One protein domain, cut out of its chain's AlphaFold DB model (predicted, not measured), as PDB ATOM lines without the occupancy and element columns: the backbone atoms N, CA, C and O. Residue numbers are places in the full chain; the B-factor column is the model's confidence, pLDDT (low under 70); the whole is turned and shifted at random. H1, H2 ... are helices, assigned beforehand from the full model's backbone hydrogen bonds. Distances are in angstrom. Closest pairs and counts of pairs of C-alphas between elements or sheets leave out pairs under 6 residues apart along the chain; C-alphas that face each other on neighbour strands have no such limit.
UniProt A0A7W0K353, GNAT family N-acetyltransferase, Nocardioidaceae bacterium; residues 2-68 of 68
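Overview. This is residues 2 to 68 of the 68 residues of the protein "GNAT family N-acetyltransferase" of Nocardioidaceae bacterium (UniProt A0A7W0K353). With little regular structure, this is a loose and flat whole in which a longer helix, H1, lies at one side and a shorter helix, H2, runs the same way close to it, joined by a long loop, residues 29 to 42, that folds back from the end of H1 to the beginning of H2; at the side away from H1 the tail of residues 62 to 68 sticks out and adds to the length. The loop of residues 6 to 12 also sticks out. The printed part has 67 residues, 23 in the named helices H1 and H2, in that order; the class is all helix, with no named strand. The radius of gyration of the C-alphas is 14.8 A; the spans are 49 by 34 by 19 A.

Along the chain. H1, residues 14 to 28, runs 21.2 A from C-alpha 14 at (244.181, 364.305, 234.955) to C-alpha 28. H2, residues 43 to 50, ends at C-alpha 50 at (227.953, 367.433, 234.390).

Arrangement. H1 and H2 are close but not clearly touching; their closest C-alphas, of Arg 16 and Leu 48, are 7.3 A apart. They run the same way at a shallow tilt of 28 degrees. In H1 and H2 every O i to N i+4 pair is within hydrogen-bond range.

Size, cuts and confidence. The printed part has no cut. The link from H1 to H2 is long, 14 residues. Residues 7, 11 and 68 have pLDDT under 70.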
ATOM      1  N   ASP A   2     242.214 376.649 226.555       72.31
ATOM      2  CA  ASP A   2     241.785 375.328 226.098       72.31
ATOM      3  C   ASP A   2     242.513 374.244 226.896       72.31
ATOM      4  O   ASP A   2     243.728 374.310 227.082       72.31
ATOM      5  N   ILE A   3     241.769 373.252 227.387       70.38
ATOM      6  CA  ILE A   3     242.323 372.120 228.135       70.38
ATOM      7  C   ILE A   3     242.282 370.893 227.232       70.38
ATOM      8  O   ILE A   3     241.210 370.382 226.902       70.38
ATOM      9  N   PHE A   4     243.458 370.394 226.861       73.06
ATOM     10  CA  PHE A   4     243.609 369.173 226.079       73.06
ATOM     11  C   PHE A   4     244.375 368.126 226.881       73.06
ATOM     12  O   PHE A   4     245.379 368.422 227.524       73.06
ATOM     13  N   ARG A   5     243.902 366.879 226.828       74.75
ATOM     14  CA  ARG A   5     244.639 365.725 227.346       74.75
ATOM     15  C   ARG A   5     245.229 364.973 226.167       74.75
ATOM     16  O   ARG A   5     244.476 364.587 225.276       74.75
ATOM     17  N   ASP A   6     246.521 364.682 226.241       75.69
ATOM     18  CA  ASP A   6     247.178 363.742 225.337       75.69
ATOM     19  C   ASP A   6     246.384 362.411 225.281       75.69
ATOM     20  O   ASP A   6     246.124 361.803 226.335       75.69
ATOM     21  N   PRO A   7     245.921 361.978 224.091       69.88
ATOM     22  CA  PRO A   7     245.168 360.741 223.936       69.88
ATOM     23  C   PRO A   7     245.950 359.506 224.400       69.88
ATOM     24  O   PRO A   7     245.323 358.625 224.998       69.88
ATOM     25  N   ASP A   8     247.276 359.498 224.228       78.19
ATOM     26  CA  ASP A   8     248.168 358.362 224.485       78.19
ATOM     27  C   ASP A   8     248.708 358.339 225.922       78.19
ATOM     28  O   ASP A   8     249.381 357.393 226.338       78.19
ATOM     29  N   SER A   9     248.370 359.350 226.728       73.62
ATOM     30  CA  SER A   9     248.742 359.360 228.139       73.62
ATOM     31  C   SER A   9     248.053 358.205 228.887       73.62
ATOM     32  O   SER A   9     246.811 358.144 228.903       73.62
ATOM     33  N   PRO A  10     248.816 357.331 229.576       71.62
ATOM     34  CA  PRO A  10     248.266 356.232 230.372       71.62
ATOM     35  C   PRO A  10     247.591 356.727 231.659       71.62
ATOM     36  O   PRO A  10     246.886 355.975 232.332       71.62
ATOM     37  N   LEU A  11     247.794 357.997 232.017       66.94
ATOM     38  CA  LEU A  11     247.227 358.605 233.208       66.94
ATOM     39  C   LEU A  11     245.781 359.043 232.936       66.94
ATOM     40  O   LEU A  11     245.491 360.036 232.259       66.94
ATOM     41  N   GLY A  12     244.846 358.268 233.485       71.56
ATOM     42  CA  GLY A  12     243.443 358.652 233.590       71.56
ATOM     43  C   GLY A  12     243.235 359.763 234.624       71.56
ATOM     44  O   GLY A  12     244.059 359.991 235.500       71.56
ATOM     45  N   GLY A  13     242.113 360.474 234.534       80.56
ATOM     46  CA  GLY A  13     241.678 361.392 235.595       80.56
ATOM     47  C   GLY A  13     242.366 362.761 235.656       80.56
ATOM     48  O   GLY A  13     241.809 363.640 236.303       80.56
ATOM     49  N   ILE A  14     243.472 363.003 234.937       84.38
ATOM     50  CA  ILE A  14     244.181 364.305 234.955       84.38
ATOM     51  C   ILE A  14     243.239 365.473 234.638       84.38
ATOM     52  O   ILE A  14     243.207 366.455 235.371       84.38
ATOM     53  N   GLY A  15     242.420 365.352 233.588       84.44
ATOM     54  CA  GLY A  15     241.466 366.409 233.235       84.44
ATOM     55  C   GLY A  15     240.455 366.705 234.350       84.44
ATOM     56  O   GLY A  15     240.102 367.858 234.558       84.44
ATOM     57  N   ARG A  16     240.036 365.687 235.117       89.31
ATOM     58  CA  ARG A  16     239.163 365.881 236.284       89.31
ATOM     59  C   ARG A  16     239.907 366.585 237.416       89.31
ATOM     60  O   ARG A  16     239.345 367.506 237.987       89.31
ATOM     61  N   ALA A  17     241.132 366.159 237.722       90.81
ATOM     62  CA  ALA A  17     241.943 366.772 238.773       90.81
ATOM     63  C   ALA A  17     242.178 368.265 238.493       90.81
ATOM     64  O   ALA A  17     241.860 369.097 239.332       90.81
ATOM     65  N   LEU A  18     242.585 368.604 237.265       89.94
ATOM     66  CA  LEU A  18     242.774 369.994 236.841       89.94
ATOM     67  C   LEU A  18     241.499 370.834 236.988       89.94
ATOM     68  O   LEU A  18     241.555 371.954 237.484       89.94
ATOM     69  N   LEU A  19     240.342 370.310 236.573       92.19
ATOM     70  CA  LEU A  19     239.076 371.039 236.702       92.19
ATOM     71  C   LEU A  19     238.665 371.237 238.164       92.19
ATOM     72  O   LEU A  19     238.151 372.298 238.500       92.19
ATOM     73  N   VAL A  20     238.895 370.245 239.027       94.00
ATOM     74  CA  VAL A  20     238.632 370.365 240.469       94.00
ATOM     75  C   VAL A  20     239.510 371.450 241.089       94.00
ATOM     76  O   VAL A  20     238.995 372.274 241.841       94.00
ATOM     77  N   ASP A  21     240.792 371.510 240.725       94.81
ATOM     78  CA  ASP A  21     241.708 372.541 241.219       94.81
ATOM     79  C   ASP A  21     241.284 373.944 240.750       94.81
ATOM     80  O   ASP A  21     241.256 374.884 241.546       94.81
ATOM     81  N   ILE A  22     240.874 374.086 239.484       94.06
ATOM     82  CA  ILE A  22     240.351 375.354 238.947       94.06
ATOM     83  C   ILE A  22     239.063 375.770 239.674       94.06
ATOM     84  O   ILE A  22     238.909 376.939 240.021       94.06
ATOM     85  N   LEU A  23     238.143 374.832 239.932       93.94
ATOM     86  CA  LEU A  23     236.909 375.104 240.676       93.94
ATOM     87  C   LEU A  23     237.193 375.536 242.119       93.94
ATOM     88  O   LEU A  23     236.502 376.411 242.640       93.94
ATOM     89  N   ALA A  24     238.186 374.930 242.770       95.38
ATOM     90  CA  ALA A  24     238.601 375.311 244.115       95.38
ATOM     91  C   ALA A  24     239.204 376.724 244.136       95.38
ATOM     92  O   ALA A  24     238.838 377.528 244.992       95.38
ATOM     93  N   ALA A  25     240.062 377.050 243.165       95.81
ATOM     94  CA  ALA A  25     240.631 378.388 243.018       95.81
ATOM     95  C   ALA A  25     239.545 379.445 242.755       95.81
ATOM     96  O   ALA A  25     239.487 380.452 243.451       95.81
ATOM     97  N   ALA A  26     238.618 379.176 241.830       95.00
ATOM     98  CA  ALA A  26     237.516 380.086 241.522       95.00
ATOM     99  C   ALA A  26     236.631 380.376 242.748       95.00
ATOM    100  O   ALA A  26     236.221 381.517 242.956       95.00
ATOM    101  N   GLN A  27     236.363 379.362 243.579       94.44
ATOM    102  CA  GLN A  27     235.630 379.538 244.836       94.44
ATOM    103  C   GLN A  27     236.415 380.366 245.858       94.44
ATOM    104  O   GLN A  27     235.834 381.243 246.495       94.44
ATOM    105  N   ALA A  28     237.717 380.108 246.009       97.50
ATOM    106  CA  ALA A  28     238.579 380.861 246.920       97.50
ATOM    107  C   ALA A  28     238.679 382.346 246.532       97.50
ATOM    108  O   ALA A  28     238.666 383.210 247.407       97.50
ATOM    109  N   ASP A  29     238.693 382.632 245.231       97.56
ATOM    110  CA  ASP A  29     238.717 383.988 244.677       97.56
ATOM    111  C   ASP A  29     237.331 384.667 244.678       97.56
ATOM    112  O   ASP A  29     237.203 385.829 244.290       97.56
ATOM    113  N   GLY A  30     236.276 383.964 245.112       97.31
ATOM    114  CA  GLY A  30     234.912 384.494 245.166       97.31
ATOM    115  C   GLY A  30     234.296 384.753 243.789       97.31
ATOM    116  O   GLY A  30     233.428 385.620 243.657       97.31
ATOM    117  N   LEU A  31     234.741 384.034 242.754       96.56
ATOM    118  CA  LEU A  31     234.195 384.186 241.409       96.56
ATOM    119  C   LEU A  31     232.742 383.688 241.366       96.56
ATOM    120  O   LEU A  31     232.450 382.593 241.847       96.56
ATOM    121  N   PRO A  32     231.819 384.449 240.752       93.62
ATOM    122  CA  PRO A  32     230.399 384.102 240.760       93.62
ATOM    123  C   PRO A  32     230.068 382.917 239.846       93.62
ATOM    124  O   PRO A  32     229.028 382.286 240.020       93.62
ATOM    125  N   ALA A  33     230.916 382.635 238.851       91.69
ATOM    126  CA  ALA A  33     230.730 381.544 237.905       91.69
ATOM    127  C   ALA A  33     232.040 381.178 237.193       91.69
ATOM    128  O   ALA A  33     232.928 382.014 237.020       91.69
ATOM    129  N   LEU A  34     232.103 379.937 236.710       92.69
ATOM    130  CA  LEU A  34     233.102 379.445 235.767       92.69
ATOM    131  C   LEU A  34     232.372 378.888 234.541       92.69
ATOM    132  O   LEU A  34     231.463 378.072 234.686       92.69
ATOM    133  N   SER A  35     232.768 379.307 233.340       92.69
ATOM    134  CA  SER A  35     232.179 378.840 232.083       92.69
ATOM    135  C   SER A  35     233.219 378.175 231.185       92.69
ATOM    136  O   SER A  35     234.416 378.460 231.250       92.69
ATOM    137  N   LEU A  36     232.749 377.261 230.340       92.44
ATOM    138  CA  LEU A  36     233.537 376.611 229.299       92.44
ATOM    139  C   LEU A  36     232.655 376.353 228.079       92.44
ATOM    140  O   LEU A  36     231.444 376.177 228.206       92.44
ATOM    141  N   ALA A  37     233.270 376.304 226.901       92.50
ATOM    142  CA  ALA A  37     232.602 375.900 225.672       92.50
ATOM    143  C   ALA A  37     232.987 374.457 225.335       92.50
ATOM    144  O   ALA A  37     234.150 374.063 225.434       92.50
ATOM    145  N   VAL A  38     232.012 373.651 224.921       92.69
ATOM    146  CA  VAL A  38     232.251 372.278 224.476       92.69
ATOM    147  C   VAL A  38     231.306 371.921 223.343       92.69
ATOM    148  O   VAL A  38     230.114 372.212 223.399       92.69
ATOM    149  N   SER A  39     231.827 371.248 222.315       92.69
ATOM    150  CA  SER A  39     230.981 370.735 221.239       92.69
ATOM    151  C   SER A  39     229.946 369.749 221.786       92.69
ATOM    152  O   SER A  39     230.269 368.856 222.578       92.69
ATOM    153  N   SER A  40     228.707 369.858 221.306       91.50
ATOM    154  CA  SER A  40     227.600 368.976 221.689       91.50
ATOM    155  C   SER A  40     227.888 367.493 221.406       91.50
ATOM    156  O   SER A  40     227.357 366.628 222.112       91.50
ATOM    157  N   SER A  41     228.766 367.206 220.436       93.38
ATOM    158  CA  SER A  41     229.214 365.865 220.043       93.38
ATOM    159  C   SER A  41     230.236 365.246 221.007       93.38
ATOM    160  O   SER A  41     230.360 364.020 221.063       93.38
ATOM    161  N   ASN A  42     230.927 366.049 221.826       91.81
ATOM    162  CA  ASN A  42     231.938 365.571 222.767       91.81
ATOM    163  C   ASN A  42     231.290 365.011 224.047       91.81
ATOM    164  O   ASN A  42     231.369 365.589 225.135       91.81
ATOM    165  N   ARG A  43     230.622 363.857 223.919       93.56
ATOM    166  CA  ARG A  43     229.837 363.251 225.010       93.56
ATOM    167  C   ARG A  43     230.668 362.955 226.261       93.56
ATOM    168  O   ARG A  43     230.155 363.085 227.368       93.56
ATOM    169  N   ARG A  44     231.941 362.570 226.099       90.44
ATOM    170  CA  ARG A  44     232.834 362.255 227.226       90.44
ATOM    171  C   ARG A  44     233.125 363.494 228.070       90.44
ATOM    172  O   ARG A  44     233.012 363.418 229.289       90.44
ATOM    173  N   ALA A  45     233.460 364.617 227.434       90.62
ATOM    174  CA  ALA A  45     233.689 365.875 228.141       90.62
ATOM    175  C   ALA A  45     232.396 366.388 228.790       90.62
ATOM    176  O   ALA A  45     232.402 366.719 229.969       90.62
ATOM    177  N   ARG A  46     231.262 366.342 228.074       94.00
ATOM    178  CA  ARG A  46     229.953 366.744 228.621       94.00
ATOM    179  C   ARG A  46     229.580 365.981 229.890       94.00
ATOM    180  O   ARG A  46     229.130 366.595 230.849       94.00
ATOM    181  N   ARG A  47     229.795 364.661 229.910       93.38
ATOM    182  CA  ARG A  47     229.561 363.847 231.108       93.38
ATOM    183  C   ARG A  47     230.476 364.261 232.260       93.38
ATOM    184  O   ARG A  47     229.989 364.446 233.363       93.38
ATOM    185  N   LEU A  48     231.771 364.454 231.996       91.75
ATOM    186  CA  LEU A  48     232.718 364.921 233.012       91.75
ATOM    187  C   LEU A  48     232.299 366.272 233.611       91.75
ATOM    188  O   LEU A  48     232.363 366.431 234.824       91.75
ATOM    189  N   TYR A  49     231.879 367.227 232.780       94.50
ATOM    190  CA  TYR A  49     231.451 368.545 233.245       94.50
ATOM    191  C   TYR A  49     230.154 368.468 234.060       94.50
ATOM    192  O   TYR A  49     230.085 369.057 235.135       94.50
ATOM    193  N   ALA A  50     229.174 367.675 233.621       94.88
ATOM    194  CA  ALA A  50     227.953 367.433 234.390       94.88
ATOM    195  C   ALA A  50     228.249 366.775 235.754       94.88
ATOM    196  O   ALA A  50     227.727 367.216 236.773       94.88
ATOM    197  N   ASP A  51     229.157 365.792 235.802       95.25
ATOM    198  CA  ASP A  51     229.606 365.140 237.048       95.25
ATOM    199  C   ASP A  51     230.355 366.099 238.004       95.25
ATOM    200  O   ASP A  51     230.643 365.735 239.146       95.25
ATOM    201  N   LEU A  52     230.737 367.290 237.529       93.88
ATOM    202  CA  LEU A  52     231.369 368.363 238.305       93.88
ATOM    203  C   LEU A  52     230.401 369.520 238.616       93.88
ATOM    204  O   LEU A  52     230.819 370.495 239.233       93.88
ATOM    205  N   GLY A  53     229.129 369.416 238.217       94.81
ATOM    206  CA  GLY A  53     228.095 370.413 238.501       94.81
ATOM    207  C   GLY A  53     227.962 371.530 237.464       94.81
ATOM    208  O   GLY A  53     227.258 372.500 237.722       94.81
ATOM    209  N   PHE A  54     228.607 371.422 236.299       95.31
ATOM    210  CA  PHE A  54     228.337 372.353 235.201       95.31
ATOM    211  C   PHE A  54     226.955 372.090 234.598       95.31
ATOM    212  O   PHE A  54     226.591 370.946 234.312       95.31
ATOM    213  N   GLU A  55     226.242 373.172 234.306       95.44
ATOM    214  CA  GLU A  55     224.968 373.166 233.592       95.44
ATOM    215  C   GLU A  55     225.117 373.840 232.221       95.44
ATOM    216  O   GLU A  55     226.058 374.601 231.974       95.44
ATOM    217  N   VAL A  56     224.203 373.544 231.293       94.19
ATOM    218  CA  VAL A  56     224.188 374.209 229.982       94.19
ATOM    219  C   VAL A  56     223.619 375.613 230.156       94.19
ATOM    220  O   VAL A  56     222.441 375.757 230.467       94.19
ATOM    221  N   ALA A  57     224.452 376.631 229.937       93.12
ATOM    222  CA  ALA A  57     224.056 378.036 230.048       93.12
ATOM    223  C   ALA A  57     223.756 378.697 228.690       93.12
ATOM    224  O   ALA A  57     222.892 379.564 228.610       93.12
ATOM    225  N   GLU A  58     224.454 378.292 227.626       91.81
ATOM    226  CA  GLU A  58     224.346 378.893 226.293       91.81
ATOM    227  C   GLU A  58     224.595 377.845 225.201       91.81
ATOM    228  O   GLU A  58     225.397 376.922 225.373       91.81
ATOM    229  N   GLU A  59     223.919 378.006 224.063       92.06
ATOM    230  CA  GLU A  59     224.182 377.255 222.837       92.06
ATOM    231  C   GLU A  59     224.747 378.192 221.769       92.06
ATOM    232  O   GLU A  59     224.206 379.268 221.522       92.06
ATOM    233  N   SER A  60     225.817 377.765 221.100       91.94
ATOM    234  CA  SER A  60     226.451 378.524 220.025       91.94
ATOM    235  C   SER A  60     226.581 377.690 218.753       91.94
ATOM    236  O   SER A  60     226.689 376.462 218.782       91.94
ATOM    237  N   TRP A  61     226.559 378.382 217.615       91.00
ATOM    238  CA  TRP A  61     226.653 377.793 216.283       91.00
ATOM    239  C   TRP A  61     227.894 378.330 215.573       91.00
ATOM    240  O   TRP A  61     228.233 379.505 215.697       91.00
ATOM    241  N   THR A  62     228.562 377.481 214.796       88.38
ATOM    242  CA  THR A  62     229.713 377.873 213.975       88.38
ATOM    243  C   THR A  62     229.444 377.490 212.526       88.38
ATOM    244  O   THR A  62     229.224 376.316 212.228       88.38
ATOM    245  N   LEU A  63     229.468 378.474 211.624       91.69
ATOM    246  CA  LEU A  63     229.445 378.238 210.182       91.69
ATOM    247  C   LEU A  63     230.877 378.001 209.698       91.69
ATOM    248  O   LEU A  63     231.716 378.896 209.792       91.69
ATOM    249  N   VAL A  64     231.148 376.815 209.155       90.44
ATOM    250  CA  VAL A  64     232.397 376.542 208.436       90.44
ATOM    251  C   VAL A  64     232.171 376.891 206.969       90.44
ATOM    252  O   VAL A  64     231.454 376.180 206.266       90.44
ATOM    253  N   VAL A  65     232.747 378.003 206.515       91.56
ATOM    254  CA  VAL A  65     232.765 378.366 205.094       91.56
ATOM    255  C   VAL A  65     233.942 377.627 204.462       91.56
ATOM    256  O   VAL A  65     235.081 377.831 204.872       91.56
ATOM    257  N   ALA A  66     233.673 376.722 203.522       81.50
ATOM    258  CA  ALA A  66     234.737 376.112 202.735       81.50
ATOM    259  C   ALA A  66     235.364 377.186 201.836       81.50
ATOM    260  O   ALA A  66     234.634 377.941 201.190       81.50
ATOM    261  N   GLU A  67     236.694 377.258 201.800       73.44
ATOM    262  CA  GLU A  67     237.381 378.038 200.770       73.44
ATOM    263  C   GLU A  67     237.095 377.356 199.423       73.44
ATOM    264  O   GLU A  67     237.260 376.138 199.299       73.44
ATOM    265  N   GLY A  68     236.542 378.120 198.477       69.38
ATOM    266  CA  GLY A  68     236.203 377.644 197.133       69.38
ATOM    267  C   GLY A  68     237.417 377.442 196.240       69.38
ATOM    268  O   GLY A  68     238.490 378.005 196.549       69.38
TER     269      GLY A  68